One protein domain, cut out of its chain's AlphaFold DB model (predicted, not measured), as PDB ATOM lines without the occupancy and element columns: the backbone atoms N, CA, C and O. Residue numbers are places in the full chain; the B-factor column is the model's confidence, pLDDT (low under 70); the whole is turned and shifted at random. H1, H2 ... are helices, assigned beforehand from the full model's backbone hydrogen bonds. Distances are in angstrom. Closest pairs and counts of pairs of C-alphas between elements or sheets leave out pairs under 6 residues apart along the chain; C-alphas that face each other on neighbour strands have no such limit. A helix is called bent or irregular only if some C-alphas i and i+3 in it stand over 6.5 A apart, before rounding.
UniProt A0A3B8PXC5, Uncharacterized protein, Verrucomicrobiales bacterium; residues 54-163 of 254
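Overview. This is residues 54 to 163 of the 254 residues of an uncharacterized protein of Verrucomicrobiales bacterium (UniProt A0A3B8PXC5). Four helices make a small cluster at one end: H5 and H6 each pack on H2 at a shallow tilt, and H1 is set crosswise, packing on H2 with residues 54 to 58 and on H5 with residues 62 to 66. H3 and H4 lie away from this cluster in an arm of the chain, which leads out through H3 and folds back along residues 118 to 125 to H5. The printed part has 110 residues with six named helices, H1 to H6 in order along the chain, and no named strand; its class is all helix. It is only just compact, close to loose, with a radius of gyration of the C-alphas of 15.3 A and spans of 45 by 37 by 23 A.

Along the chain. The longest helix, H1, holds residues 54 to 71 and measures 25.8 A, from C-alpha 54 at (-29.637, -47.199, 39.788) to C-alpha 71 at (-25.731, -40.856, 15.139). H2 holds residues 84 to 94, 15.0 A. H5, residues 126 to 138, measures 17.2 A and is irregular, but only just: C-alphas 132 and 135 are 6.6 A apart. H6, residues 144 to 155, measures 16.4 A and ends with C-alpha 155 at (-53.758, -45.594, 37.275). H3 holds residues 100 to 111, 17.1 A, and H4 residues 114 to 117, 4.8 A.

Arrangement. H1 touches H2 with residues 54 to 58 alone, the closest C-alphas being those of Ala 54 and Gly 86 at 4.5 A; they run the same way at a steep tilt of 68 degrees, only just short of about perpendicular. H1 touches H5 with residues 62 to 66 alone, at 84 degrees, about perpendicular; the closest C-alphas, of Leu 62 and Ala 132, are 7.0 A apart. H2 is the hub, touching three helices. It touches H5 at a shallow tilt of 29 degrees, opposite ways, with the C-alphas of Leu 94 and Val 130 closest at 6.0 A. H6 touches H2 with residues 146 to 150 alone, at a shallow tilt of 21 degrees, the same way; the closest C-alphas, of Val 91 and Leu 150, are 6.5 A apart. H5 and H6 are apart, but only just, at 8.2 A between their closest C-alphas. H3 touches no helix; it is close to H4 but not clearly touching, with the C-alphas of Cys 109 and Arg 117 closest at 5.9 A. Every O i to N i+4 pair is within hydrogen-bond range in H1, H2 and H6; in H3 7 of 8 are and in H5 7 of 9, while H4 is too short for such a pair.

Size, cuts and confidence. The two C-alphas farthest apart, of Pro 113 and Ile 144, are 45.9 A apart. The printed part has no cut. The link from H1 to H2, residues 72 to 83, is long. Mean pLDDT of the printed part is 76.0; 26 residues are under 70, among them residues 72 to 76 and 122 to 132.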
ATOM      1  N   ALA A  54     -28.550 -47.042  40.754       87.94
ATOM      2  CA  ALA A  54     -29.637 -47.199  39.788       87.94
ATOM      3  C   ALA A  54     -29.978 -45.907  39.022       87.94
ATOM      4  O   ALA A  54     -30.318 -45.947  37.842       87.94
ATOM      5  N   GLN A  55     -29.889 -44.741  39.673       88.69
ATOM      6  CA  GLN A  55     -30.108 -43.456  39.007       88.69
ATOM      7  C   GLN A  55     -28.985 -43.115  38.031       88.69
ATOM      8  O   GLN A  55     -29.265 -42.601  36.951       88.69
ATOM      9  N   ARG A  56     -27.732 -43.420  38.392       88.06
ATOM     10  CA  ARG A  56     -26.585 -43.252  37.490       88.06
ATOM     11  C   ARG A  56     -26.689 -44.180  36.294       88.06
ATOM     12  O   ARG A  56     -26.534 -43.719  35.174       88.06
ATOM     13  N   GLU A  57     -27.008 -45.447  36.527       89.00
ATOM     14  CA  GLU A  57     -27.224 -46.425  35.463       89.00
ATOM     15  C   GLU A  57     -28.310 -45.958  34.484       89.00
ATOM     16  O   GLU A  57     -28.057 -45.859  33.287       89.00
ATOM     17  N   ALA A  58     -29.487 -45.577  34.990       86.12
ATOM     18  CA  ALA A  58     -30.579 -45.065  34.167       86.12
ATOM     19  C   ALA A  58     -30.199 -43.788  33.397       86.12
ATOM     20  O   ALA A  58     -30.654 -43.582  32.274       86.12
ATOM     21  N   GLN A  59     -29.380 -42.918  33.992       86.94
ATOM     22  CA  GLN A  59     -28.895 -41.713  33.328       86.94
ATOM     23  C   GLN A  59     -27.918 -42.038  32.194       86.94
ATOM     24  O   GLN A  59     -28.126 -41.557  31.084       86.94
ATOM     25  N   VAL A  60     -26.906 -42.871  32.451       88.50
ATOM     26  CA  VAL A  60     -25.923 -43.292  31.440       88.50
ATOM     27  C   VAL A  60     -26.621 -44.007  30.288       88.50
ATOM     28  O   VAL A  60     -26.330 -43.737  29.126       88.50
ATOM     29  N   TRP A  61     -27.597 -44.861  30.598       86.31
ATOM     30  CA  TRP A  61     -28.396 -45.545  29.587       86.31
ATOM     31  C   TRP A  61     -29.138 -44.549  28.681       86.31
ATOM     32  O   TRP A  61     -29.098 -44.669  27.459       86.31
ATOM     33  N   LEU A  62     -29.786 -43.532  29.264       82.06
ATOM     34  CA  LEU A  62     -30.506 -42.507  28.499       82.06
ATOM     35  C   LEU A  62     -29.570 -41.641  27.650       82.06
ATOM     36  O   LEU A  62     -29.911 -41.311  26.517       82.06
ATOM     37  N   GLU A  63     -28.414 -41.255  28.188       84.94
ATOM     38  CA  GLU A  63     -27.399 -40.487  27.457       84.94
ATOM     39  C   GLU A  63     -26.904 -41.265  26.235       84.94
ATOM     40  O   GLU A  63     -26.860 -40.722  25.129       84.94
ATOM     41  N   GLU A  64     -26.630 -42.555  26.414       84.31
ATOM     42  CA  GLU A  64     -26.222 -43.449  25.337       84.31
ATOM     43  C   GLU A  64     -27.328 -43.641  24.294       84.31
ATOM     44  O   GLU A  64     -27.080 -43.516  23.096       84.31
ATOM     45  N   PHE A  65     -28.573 -43.846  24.728       79.00
ATOM     46  CA  PHE A  65     -29.729 -43.921  23.834       79.00
ATOM     47  C   PHE A  65     -29.879 -42.651  22.981       79.00
ATOM     48  O   PHE A  65     -30.097 -42.719  21.769       79.00
ATOM     49  N   HIS A  66     -29.742 -41.470  23.595       77.12
ATOM     50  CA  HIS A  66     -29.807 -40.203  22.871       77.12
ATOM     51  C   HIS A  66     -28.654 -40.051  21.877       77.12
ATOM     52  O   HIS A  66     -28.882 -39.592  20.754       77.12
ATOM     53  N   ARG A  67     -27.443 -40.468  22.267       81.81
ATOM     54  CA  ARG A  67     -26.269 -40.474  21.393       81.81
ATOM     55  C   ARG A  67     -26.499 -41.356  20.170       81.81
ATOM     56  O   ARG A  67     -26.349 -40.864  19.054       81.81
ATOM     57  N   LEU A  68     -26.938 -42.597  20.363       79.56
ATOM     58  CA  LEU A  68     -27.198 -43.544  19.276       79.56
ATOM     59  C   LEU A  68     -28.253 -43.019  18.306       79.56
ATOM     60  O   LEU A  68     -27.996 -42.943  17.111       79.56
ATOM     61  N   ARG A  69     -29.374 -42.506  18.819       71.69
ATOM     62  CA  ARG A  69     -30.429 -41.916  17.982       71.69
ATOM     63  C   ARG A  69     -29.964 -40.701  17.174       71.69
ATOM     64  O   ARG A  69     -30.534 -40.405  16.128       71.69
ATOM     65  N   SER A  70     -28.985 -39.955  17.684       75.12
ATOM     66  CA  SER A  70     -28.419 -38.800  16.975       75.12
ATOM     67  C   SER A  70     -27.407 -39.189  15.896       75.12
ATOM     68  O   SER A  70     -27.168 -38.396  14.988       75.12
ATOM     69  N   GLN A  71     -26.817 -40.383  16.000       74.25
ATOM     70  CA  GLN A  71     -25.731 -40.856  15.139       74.25
ATOM     71  C   GLN A  71     -26.207 -41.848  14.074       74.25
ATOM     72  O   GLN A  71     -25.642 -41.858  12.984       74.25
ATOM     73  N   ASP A  72     -27.232 -42.650  14.364       61.31
ATOM     74  CA  ASP A  72     -27.665 -43.744  13.502       61.31
ATOM     75  C   ASP A  72     -29.186 -43.945  13.614       61.31
ATOM     76  O   ASP A  72     -29.733 -44.105  14.707       61.31
ATOM     77  N   GLY A  73     -29.899 -43.906  12.486       56.38
ATOM     78  CA  GLY A  73     -31.360 -44.071  12.471       56.38
ATOM     79  C   GLY A  73     -31.812 -45.504  12.779       56.38
ATOM     80  O   GLY A  73     -32.941 -45.709  13.238       56.38
ATOM     81  N   ASP A  74     -30.922 -46.476  12.556       55.25
ATOM     82  CA  ASP A  74     -31.237 -47.904  12.610       55.25
ATOM     83  C   ASP A  74     -30.866 -48.566  13.944       55.25
ATOM     84  O   ASP A  74     -31.573 -49.476  14.387       55.25
ATOM     85  N   LYS A  75     -29.826 -48.090  14.648       57.78
ATOM     86  CA  LYS A  75     -29.514 -48.562  16.007       57.78
ATOM     87  C   LYS A  75     -30.405 -47.866  17.025       57.78
ATOM     88  O   LYS A  75     -30.193 -46.714  17.397       57.78
ATOM     89  N   ARG A  76     -31.426 -48.588  17.480       66.56
ATOM     90  CA  ARG A  76     -32.468 -48.022  18.341       66.56
ATOM     91  C   ARG A  76     -32.081 -47.967  19.812       66.56
ATOM     92  O   ARG A  76     -32.592 -47.077  20.482       66.56
ATOM     93  N   LEU A  77     -31.192 -48.841  20.299       71.81
ATOM     94  CA  LEU A  77     -30.874 -48.975  21.726       71.81
ATOM     95  C   LEU A  77     -29.387 -49.199  22.038       71.81
ATOM     96  O   LEU A  77     -28.666 -49.728  21.194       71.81
ATOM     97  N   PRO A  78     -28.954 -48.864  23.272       77.31
ATOM     98  CA  PRO A  78     -27.690 -49.326  23.844       77.31
ATOM     99  C   PRO A  78     -27.566 -50.857  23.849       77.31
ATOM    100  O   PRO A  78     -28.526 -51.554  24.171       77.31
ATOM    101  N   ASP A  79     -26.359 -51.368  23.593       79.31
ATOM    102  CA  ASP A  79     -26.061 -52.810  23.490       79.31
ATOM    103  C   ASP A  79     -26.087 -53.561  24.841       79.31
ATOM    104  O   ASP A  79     -25.846 -54.767  24.897       79.31
ATOM    105  N   TRP A  80     -26.352 -52.865  25.951       80.06
ATOM    106  CA  TRP A  80     -26.333 -53.435  27.297       80.06
ATOM    107  C   TRP A  80     -27.695 -53.284  28.001       80.06
ATOM    108  O   TRP A  80     -28.332 -52.225  27.918       80.06
ATOM    109  N   PRO A  81     -28.161 -54.331  28.710       76.69
ATOM    110  CA  PRO A  81     -29.440 -54.304  29.406       76.69
ATOM    111  C   PRO A  81     -29.357 -53.466  30.685       76.69
ATOM    112  O   PRO A  81     -28.371 -53.523  31.417       76.69
ATOM    113  N   ILE A  82     -30.426 -52.735  30.992       82.31
ATOM    114  CA  ILE A  82     -30.560 -51.985  32.245       82.31
ATOM    115  C   ILE A  82     -31.071 -52.894  33.377       82.31
ATOM    116  O   ILE A  82     -31.976 -53.707  33.173       82.31
ATOM    117  N   SER A  83     -30.523 -52.751  34.586       85.25
ATOM    118  CA  SER A  83     -30.954 -53.499  35.772       85.25
ATOM    119  C   SER A  83     -32.410 -53.205  36.150       85.25
ATOM    120  O   SER A  83     -32.934 -52.126  35.868       85.25
ATOM    121  N   SER A  84     -33.065 -54.107  36.889       81.12
ATOM    122  CA  SER A  84     -34.434 -53.887  37.392       81.12
ATOM    123  C   SER A  84     -34.567 -52.596  38.214       81.12
ATOM    124  O   SER A  84     -35.586 -51.910  38.148       81.12
ATOM    125  N   ALA A  85     -33.526 -52.229  38.970       84.62
ATOM    126  CA  ALA A  85     -33.509 -50.986  39.735       84.62
ATOM    127  C   ALA A  85     -33.396 -49.757  38.815       84.62
ATOM    128  O   ALA A  85     -34.091 -48.763  39.029       84.62
ATOM    129  N   GLY A  86     -32.572 -49.831  37.767       84.62
ATOM    130  CA  GLY A  86     -32.490 -48.801  36.730       84.62
ATOM    131  C   GLY A  86     -33.802 -48.659  35.946       84.62
ATOM    132  O   GLY A  86     -34.288 -47.543  35.756       84.62
ATOM    133  N   GLN A  87     -34.448 -49.771  35.583       80.62
ATOM    134  CA  GLN A  87     -35.772 -49.781  34.949       80.62
ATOM    135  C   GLN A  87     -36.816 -49.090  35.829       80.62
ATOM    136  O   GLN A  87     -37.565 -48.243  35.347       80.62
ATOM    137  N   GLN A  88     -36.826 -49.374  37.135       82.00
ATOM    138  CA  GLN A  88     -37.720 -48.709  38.084       82.00
ATOM    139  C   GLN A  88     -37.489 -47.192  38.128       82.00
ATOM    140  O   GLN A  88     -38.448 -46.421  38.231       82.00
ATOM    141  N   VAL A  89     -36.235 -46.739  38.027       85.94
ATOM    142  CA  VAL A  89     -35.917 -45.307  37.914       85.94
ATOM    143  C   VAL A  89     -36.497 -44.723  36.626       85.94
ATOM    144  O   VAL A  89     -37.094 -43.645  36.672       85.94
ATOM    145  N   LEU A  90     -36.377 -45.427  35.498       83.06
ATOM    146  CA  LEU A  90     -36.967 -44.998  34.229       83.06
ATOM    147  C   LEU A  90     -38.501 -44.939  34.295       83.06
ATOM    148  O   LEU A  90     -39.078 -43.945  33.861       83.06
ATOM    149  N   VAL A  91     -39.165 -45.924  34.909       78.62
ATOM    150  CA  VAL A  91     -40.623 -45.904  35.148       78.62
ATOM    151  C   VAL A  91     -41.017 -44.714  36.017       78.62
ATOM    152  O   VAL A  91     -41.915 -43.948  35.668       78.62
ATOM    153  N   ASN A  92     -40.316 -44.502  37.131       79.94
ATOM    154  CA  ASN A  92     -40.590 -43.374  38.019       79.94
ATOM    155  C   ASN A  92     -40.418 -42.034  37.304       79.94
ATOM    156  O   ASN A  92     -41.162 -41.093  37.578       79.94
ATOM    157  N   ARG A  93     -39.461 -41.948  36.376       79.88
ATOM    158  CA  ARG A  93     -39.226 -40.765  35.548       79.88
ATOM    159  C   ARG A  93     -40.341 -40.566  34.520       79.88
ATOM    160  O   ARG A  93     -40.887 -39.471  34.458       79.88
ATOM    161  N   LEU A  94     -40.736 -41.624  33.809       75.62
ATOM    162  CA  LEU A  94     -41.806 -41.616  32.805       75.62
ATOM    163  C   LEU A  94     -43.132 -41.085  33.359       75.62
ATOM    164  O   LEU A  94     -43.853 -40.361  32.669       75.62
ATOM    165  N   VAL A  95     -43.442 -41.471  34.596       71.88
ATOM    166  CA  VAL A  95     -44.748 -41.232  35.213       71.88
ATOM    167  C   VAL A  95     -44.734 -40.042  36.175       71.88
ATOM    168  O   VAL A  95     -45.768 -39.649  36.719       71.88
ATOM    169  N   ARG A  96     -43.568 -39.419  36.375       75.81
ATOM    170  CA  ARG A  96     -43.442 -38.231  37.218       75.81
ATOM    171  C   ARG A  96     -44.340 -37.118  36.665       75.81
ATOM    172  O   ARG A  96     -44.201 -36.790  35.487       75.81
ATOM    173  N   PRO A  97     -45.218 -36.508  37.485       66.56
ATOM    174  CA  PRO A  97     -46.070 -35.416  37.032       66.56
ATOM    175  C   PRO A  97     -45.229 -34.314  36.388       66.56
ATOM    176  O   PRO A  97     -44.178 -33.927  36.914       66.56
ATOM    177  N   GLU A  98     -45.687 -33.805  35.242       68.75
ATOM    178  CA  GLU A  98     -44.977 -32.748  34.528       68.75
ATOM    179  C   GLU A  98     -44.783 -31.535  35.429       68.75
ATOM    180  O   GLU A  98     -45.748 -30.940  35.933       68.75
ATOM    181  N   SER A  99     -43.521 -31.122  35.570       70.31
ATOM    182  CA  SER A  99     -43.183 -29.899  36.283       70.31
ATOM    183  C   SER A  99     -43.963 -28.732  35.681       70.31
ATOM    184  O   SER A  99     -43.881 -28.456  34.481       70.31
ATOM    185  N   LYS A 100     -44.723 -28.019  36.521       75.38
ATOM    186  CA  LYS A 100     -45.416 -26.784  36.118       75.38
ATOM    187  C   LYS A 100     -44.431 -25.771  35.526       75.38
ATOM    188  O   LYS A 100     -44.783 -25.052  34.596       75.38
ATOM    189  N   ILE A 101     -43.190 -25.771  36.019       74.94
ATOM    190  CA  ILE A 101     -42.095 -24.930  35.523       74.94
ATOM    191  C   ILE A 101     -41.685 -25.366  34.115       74.94
ATOM    192  O   ILE A 101     -41.586 -24.517  33.239       74.94
ATOM    193  N   ALA A 102     -41.523 -26.672  33.865       72.00
ATOM    194  CA  ALA A 102     -41.180 -27.180  32.533       72.00
ATOM    195  C   ALA A 102     -42.255 -26.838  31.493       72.00
ATOM    196  O   ALA A 102     -41.932 -26.343  30.417       72.00
ATOM    197  N   ARG A 103     -43.537 -26.999  31.849       71.69
ATOM    198  CA  ARG A 103     -44.665 -26.592  30.995       71.69
ATOM    199  C   ARG A 103     -44.704 -25.087  30.741       71.69
ATOM    200  O   ARG A 103     -44.915 -24.655  29.612       71.69
ATOM    201  N   SER A 104     -44.506 -24.284  31.785       79.94
ATOM    202  CA  SER A 104     -44.510 -22.820  31.666       79.94
ATOM    203  C   SER A 104     -43.348 -22.330  30.804       79.94
ATOM    204  O   SER A 104     -43.534 -21.454  29.964       79.94
ATOM    205  N   TRP A 105     -42.171 -22.936  30.968       78.50
ATOM    206  CA  TRP A 105     -40.994 -22.668  30.153       78.50
ATOM    207  C   TRP A 105     -41.207 -23.057  28.690       78.50
ATOM    208  O   TRP A 105     -40.928 -22.248  27.815       78.50
ATOM    209  N   ASP A 106     -41.766 -24.236  28.402       78.94
ATOM    210  CA  ASP A 106     -42.060 -24.639  27.020       78.94
ATOM    211  C   ASP A 106     -43.072 -23.696  26.351       78.94
ATOM    212  O   ASP A 106     -42.855 -23.221  25.234       78.94
ATOM    213  N   ASN A 107     -44.139 -23.326  27.066       80.88
ATOM    214  CA  ASN A 107     -45.106 -22.340  26.583       80.88
ATOM    215  C   ASN A 107     -44.467 -20.974  26.311       80.88
ATOM    216  O   ASN A 107     -44.835 -20.310  25.341       80.88
ATOM    217  N   LEU A 108     -43.510 -20.554  27.140       82.94
ATOM    218  CA  LEU A 108     -42.746 -19.330  26.926       82.94
ATOM    219  C   LEU A 108     -41.843 -19.454  25.688       82.94
ATOM    220  O   LEU A 108     -41.880 -18.589  24.816       82.94
ATOM    221  N   CYS A 109     -41.105 -20.559  25.557       82.25
ATOM    222  CA  CYS A 109     -40.234 -20.862  24.419       82.25
ATOM    223  C   CYS A 109     -40.977 -20.836  23.073       82.25
ATOM    224  O   CYS A 109     -40.442 -20.361  22.070       82.25
ATOM    225  N   ARG A 110     -42.237 -21.287  23.040       81.56
ATOM    226  CA  ARG A 110     -43.083 -21.245  21.834       81.56
ATOM    227  C   ARG A 110     -43.423 -19.830  21.368       81.56
ATOM    228  O   ARG A 110     -43.672 -19.645  20.180       81.56
ATOM    229  N   ARG A 111     -43.408 -18.839  22.262       88.38
ATOM    230  CA  ARG A 111     -43.689 -17.435  21.917       88.38
ATOM    231  C   ARG A 111     -42.505 -16.739  21.246       88.38
ATOM    232  O   ARG A 111     -42.699 -15.691  20.640       88.38
ATOM    233  N   PHE A 112     -41.301 -17.308  21.326       85.12
ATOM    234  CA  PHE A 112     -40.129 -16.745  20.663       85.12
ATOM    235  C   PHE A 112     -40.045 -17.141  19.177       85.12
ATOM    236  O   PHE A 112     -40.498 -18.234  18.799       85.12
ATOM    237  N   PRO A 113     -39.417 -16.288  18.339       87.88
ATOM    238  CA  PRO A 113     -39.078 -16.615  16.957       87.88
ATOM    239  C   PRO A 113     -38.211 -17.883  16.858       87.88
ATOM    240  O   PRO A 113     -37.409 -18.131  17.765       87.88
ATOM    241  N   PRO A 114     -38.290 -18.656  15.755       80.75
ATOM    242  CA  PRO A 114     -37.538 -19.906  15.581       80.75
ATOM    243  C   PRO A 114     -36.031 -19.768  15.852       80.75
ATOM    244  O   PRO A 114     -35.466 -20.556  16.602       80.75
ATOM    245  N   ALA A 115     -35.416 -18.682  15.367       86.75
ATOM    246  CA  ALA A 115     -33.990 -18.400  15.552       86.75
ATOM    247  C   ALA A 115     -33.548 -18.295  17.030       86.75
ATOM    248  O   ALA A 115     -32.392 -18.572  17.352       86.75
ATOM    249  N   LEU A 116     -34.455 -17.895  17.928       76.94
ATOM    250  CA  LEU A 116     -34.222 -17.867  19.376       76.94
ATOM    251  C   LEU A 116     -34.648 -19.176  20.039       76.94
ATOM    252  O   LEU A 116     -33.967 -19.652  20.942       76.94
ATOM    253  N   ARG A 117     -35.740 -19.786  19.569       78.00
ATOM    254  CA  ARG A 117     -36.260 -21.055  20.092       78.00
ATOM    255  C   ARG A 117     -35.226 -22.177  20.034       78.00
ATOM    256  O   ARG A 117     -35.149 -22.966  20.972       78.00
ATOM    257  N   ASP A 118     -34.425 -22.223  18.976       75.75
ATOM    258  CA  ASP A 118     -33.413 -23.269  18.790       75.75
ATOM    259  C   ASP A 118     -32.157 -23.055  19.648       75.75
ATOM    260  O   ASP A 118     -31.367 -23.976  19.832       75.75
ATOM    261  N   ARG A 119     -31.992 -21.859  20.226       76.00
ATOM    262  CA  ARG A 119     -30.886 -21.524  21.138       76.00
ATOM    263  C   ARG A 119     -31.258 -21.643  22.615       76.00
ATOM    264  O   ARG A 119     -30.374 -21.589  23.466       76.00
ATOM    265  N   LEU A 120     -32.546 -21.768  22.937       76.06
ATOM    266  CA  LEU A 120     -33.009 -21.871  24.318       76.06
ATOM    267  C   LEU A 120     -32.881 -23.314  24.832       76.06
ATOM    268  O   LEU A 120     -33.264 -24.252  24.126       76.06
ATOM    269  N   PRO A 121     -32.403 -23.515  26.074       70.25
ATOM    270  CA  PRO A 121     -32.343 -24.843  26.667       70.25
ATOM    271  C   PRO A 121     -33.762 -25.400  26.805       70.25
ATOM    272  O   PRO A 121     -34.616 -24.805  27.466       70.25
ATOM    273  N   ARG A 122     -34.038 -26.546  26.178       66.88
ATOM    274  CA  ARG A 122     -35.328 -27.228  26.329       66.88
ATOM    275  C   ARG A 122     -35.324 -28.020  27.629       66.88
ATOM    276  O   ARG A 122     -34.447 -28.849  27.859       66.88
ATOM    277  N   LEU A 123     -36.311 -27.758  28.482       66.56
ATOM    278  CA  LEU A 123     -36.564 -28.618  29.632       66.56
ATOM    279  C   LEU A 123     -37.247 -29.896  29.124       66.56
ATOM    280  O   LEU A 123     -38.173 -29.781  28.323       66.56
ATOM    281  N   PRO A 124     -36.819 -31.092  29.563       64.25
ATOM    282  CA  PRO A 124     -37.382 -32.341  29.070       64.25
ATOM    283  C   PRO A 124     -38.855 -32.435  29.472       64.25
ATOM    284  O   PRO A 124     -39.168 -32.605  30.658       64.25
ATOM    285  N   LEU A 125     -39.754 -32.334  28.492       66.38
ATOM    286  CA  LEU A 125     -41.178 -32.564  28.710       66.38
ATOM    287  C   LEU A 125     -41.411 -34.044  28.988       66.38
ATOM    288  O   LEU A 125     -40.614 -34.900  28.594       66.38
ATOM    289  N   ALA A 126     -42.512 -34.376  29.657       64.19
ATOM    290  CA  ALA A 126     -42.759 -35.776  29.963       64.19
ATOM    291  C   ALA A 126     -43.010 -36.574  28.670       64.19
ATOM    292  O   ALA A 126     -42.618 -37.735  28.598       64.19
ATOM    293  N   ARG A 127     -43.528 -35.940  27.610       63.47
ATOM    294  CA  ARG A 127     -43.595 -36.536  26.264       63.47
ATOM    295  C   ARG A 127     -42.216 -36.898  25.695       63.47
ATOM    296  O   ARG A 127     -42.067 -37.964  25.103       63.47
ATOM    297  N   ASP A 128     -41.211 -36.045  25.876       65.31
ATOM    298  CA  ASP A 128     -39.852 -36.310  25.377       65.31
ATOM    299  C   ASP A 128     -39.210 -37.464  26.152       65.31
ATOM    300  O   ASP A 128     -38.524 -38.311  25.580       65.31
ATOM    301  N   GLN A 129     -39.514 -37.547  27.449       69.12
ATOM    302  CA  GLN A 129     -39.098 -38.658  28.299       69.12
ATOM    303  C   GLN A 129     -39.733 -39.971  27.845       69.12
ATOM    304  O   GLN A 129     -39.037 -40.974  27.789       69.12
ATOM    305  N   VAL A 130     -41.005 -39.980  27.436       66.81
ATOM    306  CA  VAL A 130     -41.632 -41.172  26.838       66.81
ATOM    307  C   VAL A 130     -40.887 -41.620  25.592       66.81
ATOM    308  O   VAL A 130     -40.583 -42.797  25.457       66.81
ATOM    309  N   ILE A 131     -40.590 -40.698  24.676       65.62
ATOM    310  CA  ILE A 131     -39.930 -41.017  23.404       65.62
ATOM    311  C   ILE A 131     -38.540 -41.639  23.625       65.62
ATOM    312  O   ILE A 131     -38.076 -42.402  22.775       65.62
ATOM    313  N   ALA A 132     -37.894 -41.317  24.748       67.12
ATOM    314  CA  ALA A 132     -36.600 -41.866  25.134       67.12
ATOM    315  C   ALA A 132     -36.695 -43.159  25.959       67.12
ATOM    316  O   ALA A 132     -35.911 -44.080  25.771       67.12
ATOM    317  N   ILE A 133     -37.664 -43.235  26.869       72.06
ATOM    318  CA  ILE A 133     -37.791 -44.315  27.851       72.06
ATOM    319  C   ILE A 133     -38.593 -45.493  27.290       72.06
ATOM    320  O   ILE A 133     -38.287 -46.642  27.593       72.06
ATOM    321  N   ALA A 134     -39.614 -45.236  26.470       70.56
ATOM    322  CA  ALA A 134     -40.492 -46.279  25.947       70.56
ATOM    323  C   ALA A 134     -39.725 -47.373  25.182       70.56
ATOM    324  O   ALA A 134     -39.954 -48.535  25.499       70.56
ATOM    325  N   PRO A 135     -38.785 -47.067  24.262       67.06
ATOM    326  CA  PRO A 135     -37.992 -48.102  23.595       67.06
ATOM    327  C   PRO A 135     -37.190 -48.972  24.578       67.06
ATOM    328  O   PRO A 135     -37.228 -50.193  24.473       67.06
ATOM    329  N   ALA A 136     -36.574 -48.356  25.596       66.69
ATOM    330  CA  ALA A 136     -35.829 -49.050  26.656       66.69
ATOM    331  C   ALA A 136     -36.667 -50.120  27.370       66.69
ATOM    332  O   ALA A 136     -36.204 -51.221  27.670       66.69
ATOM    333  N   LEU A 137     -37.914 -49.756  27.675       71.44
ATOM    334  CA  LEU A 137     -38.839 -50.589  28.434       71.44
ATOM    335  C   LEU A 137     -39.538 -51.624  27.542       71.44
ATOM    336  O   LEU A 137     -39.808 -52.728  28.003       71.44
ATOM    337  N   ILE A 138     -39.807 -51.289  26.275       66.38
ATOM    338  CA  ILE A 138     -40.437 -52.183  25.292       66.38
ATOM    339  C   ILE A 138     -39.492 -53.326  24.901       66.38
ATOM    340  O   ILE A 138     -39.917 -54.479  24.815       66.38
ATOM    341  N   GLU A 139     -38.215 -53.021  24.676       61.50
ATOM    342  CA  GLU A 139     -37.204 -54.016  24.304       61.50
ATOM    343  C   GLU A 139     -36.589 -54.726  25.518       61.50
ATOM    344  O   GLU A 139     -35.727 -55.576  25.337       61.50
ATOM    345  N   SER A 140     -37.050 -54.427  26.743       61.06
ATOM    346  CA  SER A 140     -36.831 -55.249  27.944       61.06
ATOM    347  C   SER A 140     -37.984 -56.256  28.078       61.06
ATOM    348  O   SER A 140     -38.922 -56.061  28.863       61.06
ATOM    349  N   PRO A 141     -37.997 -57.328  27.271       50.22
ATOM    350  CA  PRO A 141     -39.205 -58.025  26.903       50.22
ATOM    351  C   PRO A 141     -39.450 -59.146  27.916       50.22
ATOM    352  O   PRO A 141     -38.852 -60.211  27.824       50.22
ATOM    353  N   GLY A 142     -40.317 -58.916  28.906       58.47
ATOM    354  CA  GLY A 142     -40.859 -60.025  29.709       58.47
ATOM    355  C   GLY A 142     -41.053 -59.786  31.202       58.47
ATOM    356  O   GLY A 142     -41.623 -60.643  31.871       58.47
ATOM    357  N   SER A 143     -40.649 -58.641  31.756       72.19
ATOM    358  CA  SER A 143     -40.908 -58.382  33.176       72.19
ATOM    359  C   SER A 143     -42.379 -58.022  33.403       72.19
ATOM    360  O   SER A 143     -42.788 -56.873  33.231       72.19
ATOM    361  N   ILE A 144     -43.186 -59.009  33.814       74.44
ATOM    362  CA  ILE A 144     -44.576 -58.800  34.262       74.44
ATOM    363  C   ILE A 144     -44.612 -57.734  35.364       74.44
ATOM    364  O   ILE A 144     -45.463 -56.852  35.338       74.44
ATOM    365  N   SER A 145     -43.633 -57.751  36.274       77.44
ATOM    366  CA  SER A 145     -43.493 -56.756  37.343       77.44
ATOM    367  C   SER A 145     -43.316 -55.333  36.800       77.44
ATOM    368  O   SER A 145     -44.008 -54.416  37.238       77.44
ATOM    369  N   LEU A 146     -42.468 -55.140  35.786       78.06
ATOM    370  CA  LEU A 146     -42.267 -53.831  35.153       78.06
ATOM    371  C   LEU A 146     -43.543 -53.326  34.470       78.06
ATOM    372  O   LEU A 146     -43.907 -52.156  34.589       78.06
ATOM    373  N   ARG A 147     -44.246 -54.221  33.770       80.88
ATOM    374  CA  ARG A 147     -45.523 -53.906  33.118       80.88
ATOM    375  C   ARG A 147     -46.591 -53.548  34.142       80.88
ATOM    376  O   ARG A 147     -47.268 -52.539  33.974       80.88
ATOM    377  N   GLN A 148     -46.683 -54.310  35.231       83.88
ATOM    378  CA  GLN A 148     -47.570 -54.002  36.345       83.88
ATOM    379  C   GLN A 148     -47.257 -52.616  36.908       83.88
ATOM    380  O   GLN A 148     -48.157 -51.797  37.029       83.88
ATOM    381  N   GLN A 149     -45.987 -52.305  37.180       80.88
ATOM    382  CA  GLN A 149     -45.584 -50.993  37.691       80.88
ATOM    383  C   GLN A 149     -45.969 -49.853  36.746       80.88
ATOM    384  O   GLN A 149     -46.432 -48.815  37.212       80.88
ATOM    385  N   LEU A 150     -45.818 -50.032  35.433       83.56
ATOM    386  CA  LEU A 150     -46.259 -49.051  34.441       83.56
ATOM    387  C   LEU A 150     -47.779 -48.841  34.475       83.56
ATOM    388  O   LEU A 150     -48.230 -47.694  34.451       83.56
ATOM    389  N   LEU A 151     -48.564 -49.916  34.579       85.19
ATOM    390  CA  LEU A 151     -50.025 -49.835  34.668       85.19
ATOM    391  C   LEU A 151     -50.491 -49.210  35.991       85.19
ATOM    392  O   LEU A 151     -51.352 -48.333  35.976       85.19
ATOM    393  N   GLU A 152     -49.892 -49.589  37.124       84.62
ATOM    394  CA  GLU A 152     -50.155 -48.965  38.430       84.62
ATOM    395  C   GLU A 152     -49.855 -47.475  38.395       84.62
ATOM    396  O   GLU A 152     -50.635 -46.633  38.843       84.62
ATOM    397  N   ALA A 153     -48.712 -47.131  37.815       79.62
ATOM    398  CA  ALA A 153     -48.293 -45.761  37.706       79.62
ATOM    399  C   ALA A 153     -49.261 -44.973  36.804       79.62
ATOM    400  O   ALA A 153     -49.589 -43.840  37.154       79.62
ATOM    401  N   ALA A 154     -49.777 -45.574  35.725       83.12
ATOM    402  CA  ALA A 154     -50.808 -44.993  34.865       83.12
ATOM    403  C   ALA A 154     -52.193 -44.876  35.526       83.12
ATOM    404  O   ALA A 154     -53.009 -44.064  35.088       83.12
ATOM    405  N   ALA A 155     -52.487 -45.667  36.559       84.25
ATOM    406  CA  ALA A 155     -53.758 -45.594  37.275       84.25
ATOM    407  C   ALA A 155     -53.861 -44.332  38.146       84.25
ATOM    408  O   ALA A 155     -54.965 -43.897  38.472       84.25
ATOM    409  N   ARG A 156     -52.728 -43.703  38.479       82.75
ATOM    410  CA  ARG A 156     -52.694 -42.451  39.241       82.75
ATOM    411  C   ARG A 156     -53.278 -41.293  38.414       82.75
ATOM    412  O   ARG A 156     -52.823 -41.083  37.291       82.75
ATOM    413  N   PRO A 157     -54.243 -40.513  38.933       77.44
ATOM    414  CA  PRO A 157     -54.848 -39.410  38.179       77.44
ATOM    415  C   PRO A 157     -53.862 -38.301  37.789       77.44
ATOM    416  O   PRO A 157     -54.022 -37.673  36.745       77.44
ATOM    417  N   ASP A 158     -52.834 -38.069  38.608       75.62
ATOM    418  CA  ASP A 158     -51.821 -37.023  38.431       75.62
ATOM    419  C   ASP A 158     -50.604 -37.469  37.607       75.62
ATOM    420  O   ASP A 158     -49.737 -36.652  37.284       75.62
ATOM    421  N   ALA A 159     -50.532 -38.755  37.258       71.00
ATOM    422  CA  ALA A 159     -49.443 -39.302  36.470       71.00
ATOM    423  C   ALA A 159     -49.306 -38.574  35.131       71.00
ATOM    424  O   ALA A 159     -50.267 -38.423  34.372       71.00
ATOM    425  N   ALA A 160     -48.081 -38.175  34.798       68.75
ATOM    426  CA  ALA A 160     -47.799 -37.762  33.433       68.75
ATOM    427  C   ALA A 160     -47.839 -38.987  32.511       68.75
ATOM    428  O   ALA A 160     -47.496 -40.097  32.916       68.75
ATOM    429  N   ASN A 161     -48.225 -38.772  31.252       73.50
ATOM    430  CA  ASN A 161     -48.118 -39.773  30.189       73.50
ATOM    431  C   ASN A 161     -48.848 -41.102  30.452       73.50
ATOM    432  O   ASN A 161     -48.393 -42.145  29.980       73.50
ATOM    433  N   ARG A 162     -49.985 -41.082  31.161       82.19
ATOM    434  CA  ARG A 162     -50.782 -42.282  31.494       82.19
ATOM    435  C   ARG A 162     -51.008 -43.169  30.272       82.19
ATOM    436  O   ARG A 162     -50.635 -44.332  30.290       82.19
ATOM    437  N   MET A 163     -51.486 -42.592  29.168       79.75
ATOM    438  CA  MET A 163     -51.668 -43.292  27.888       79.75
ATOM    439  C   MET A 163     -50.410 -44.053  27.430       79.75
ATOM    440  O   MET A 163     -50.509 -45.182  26.954       79.75
TER     441      MET A 163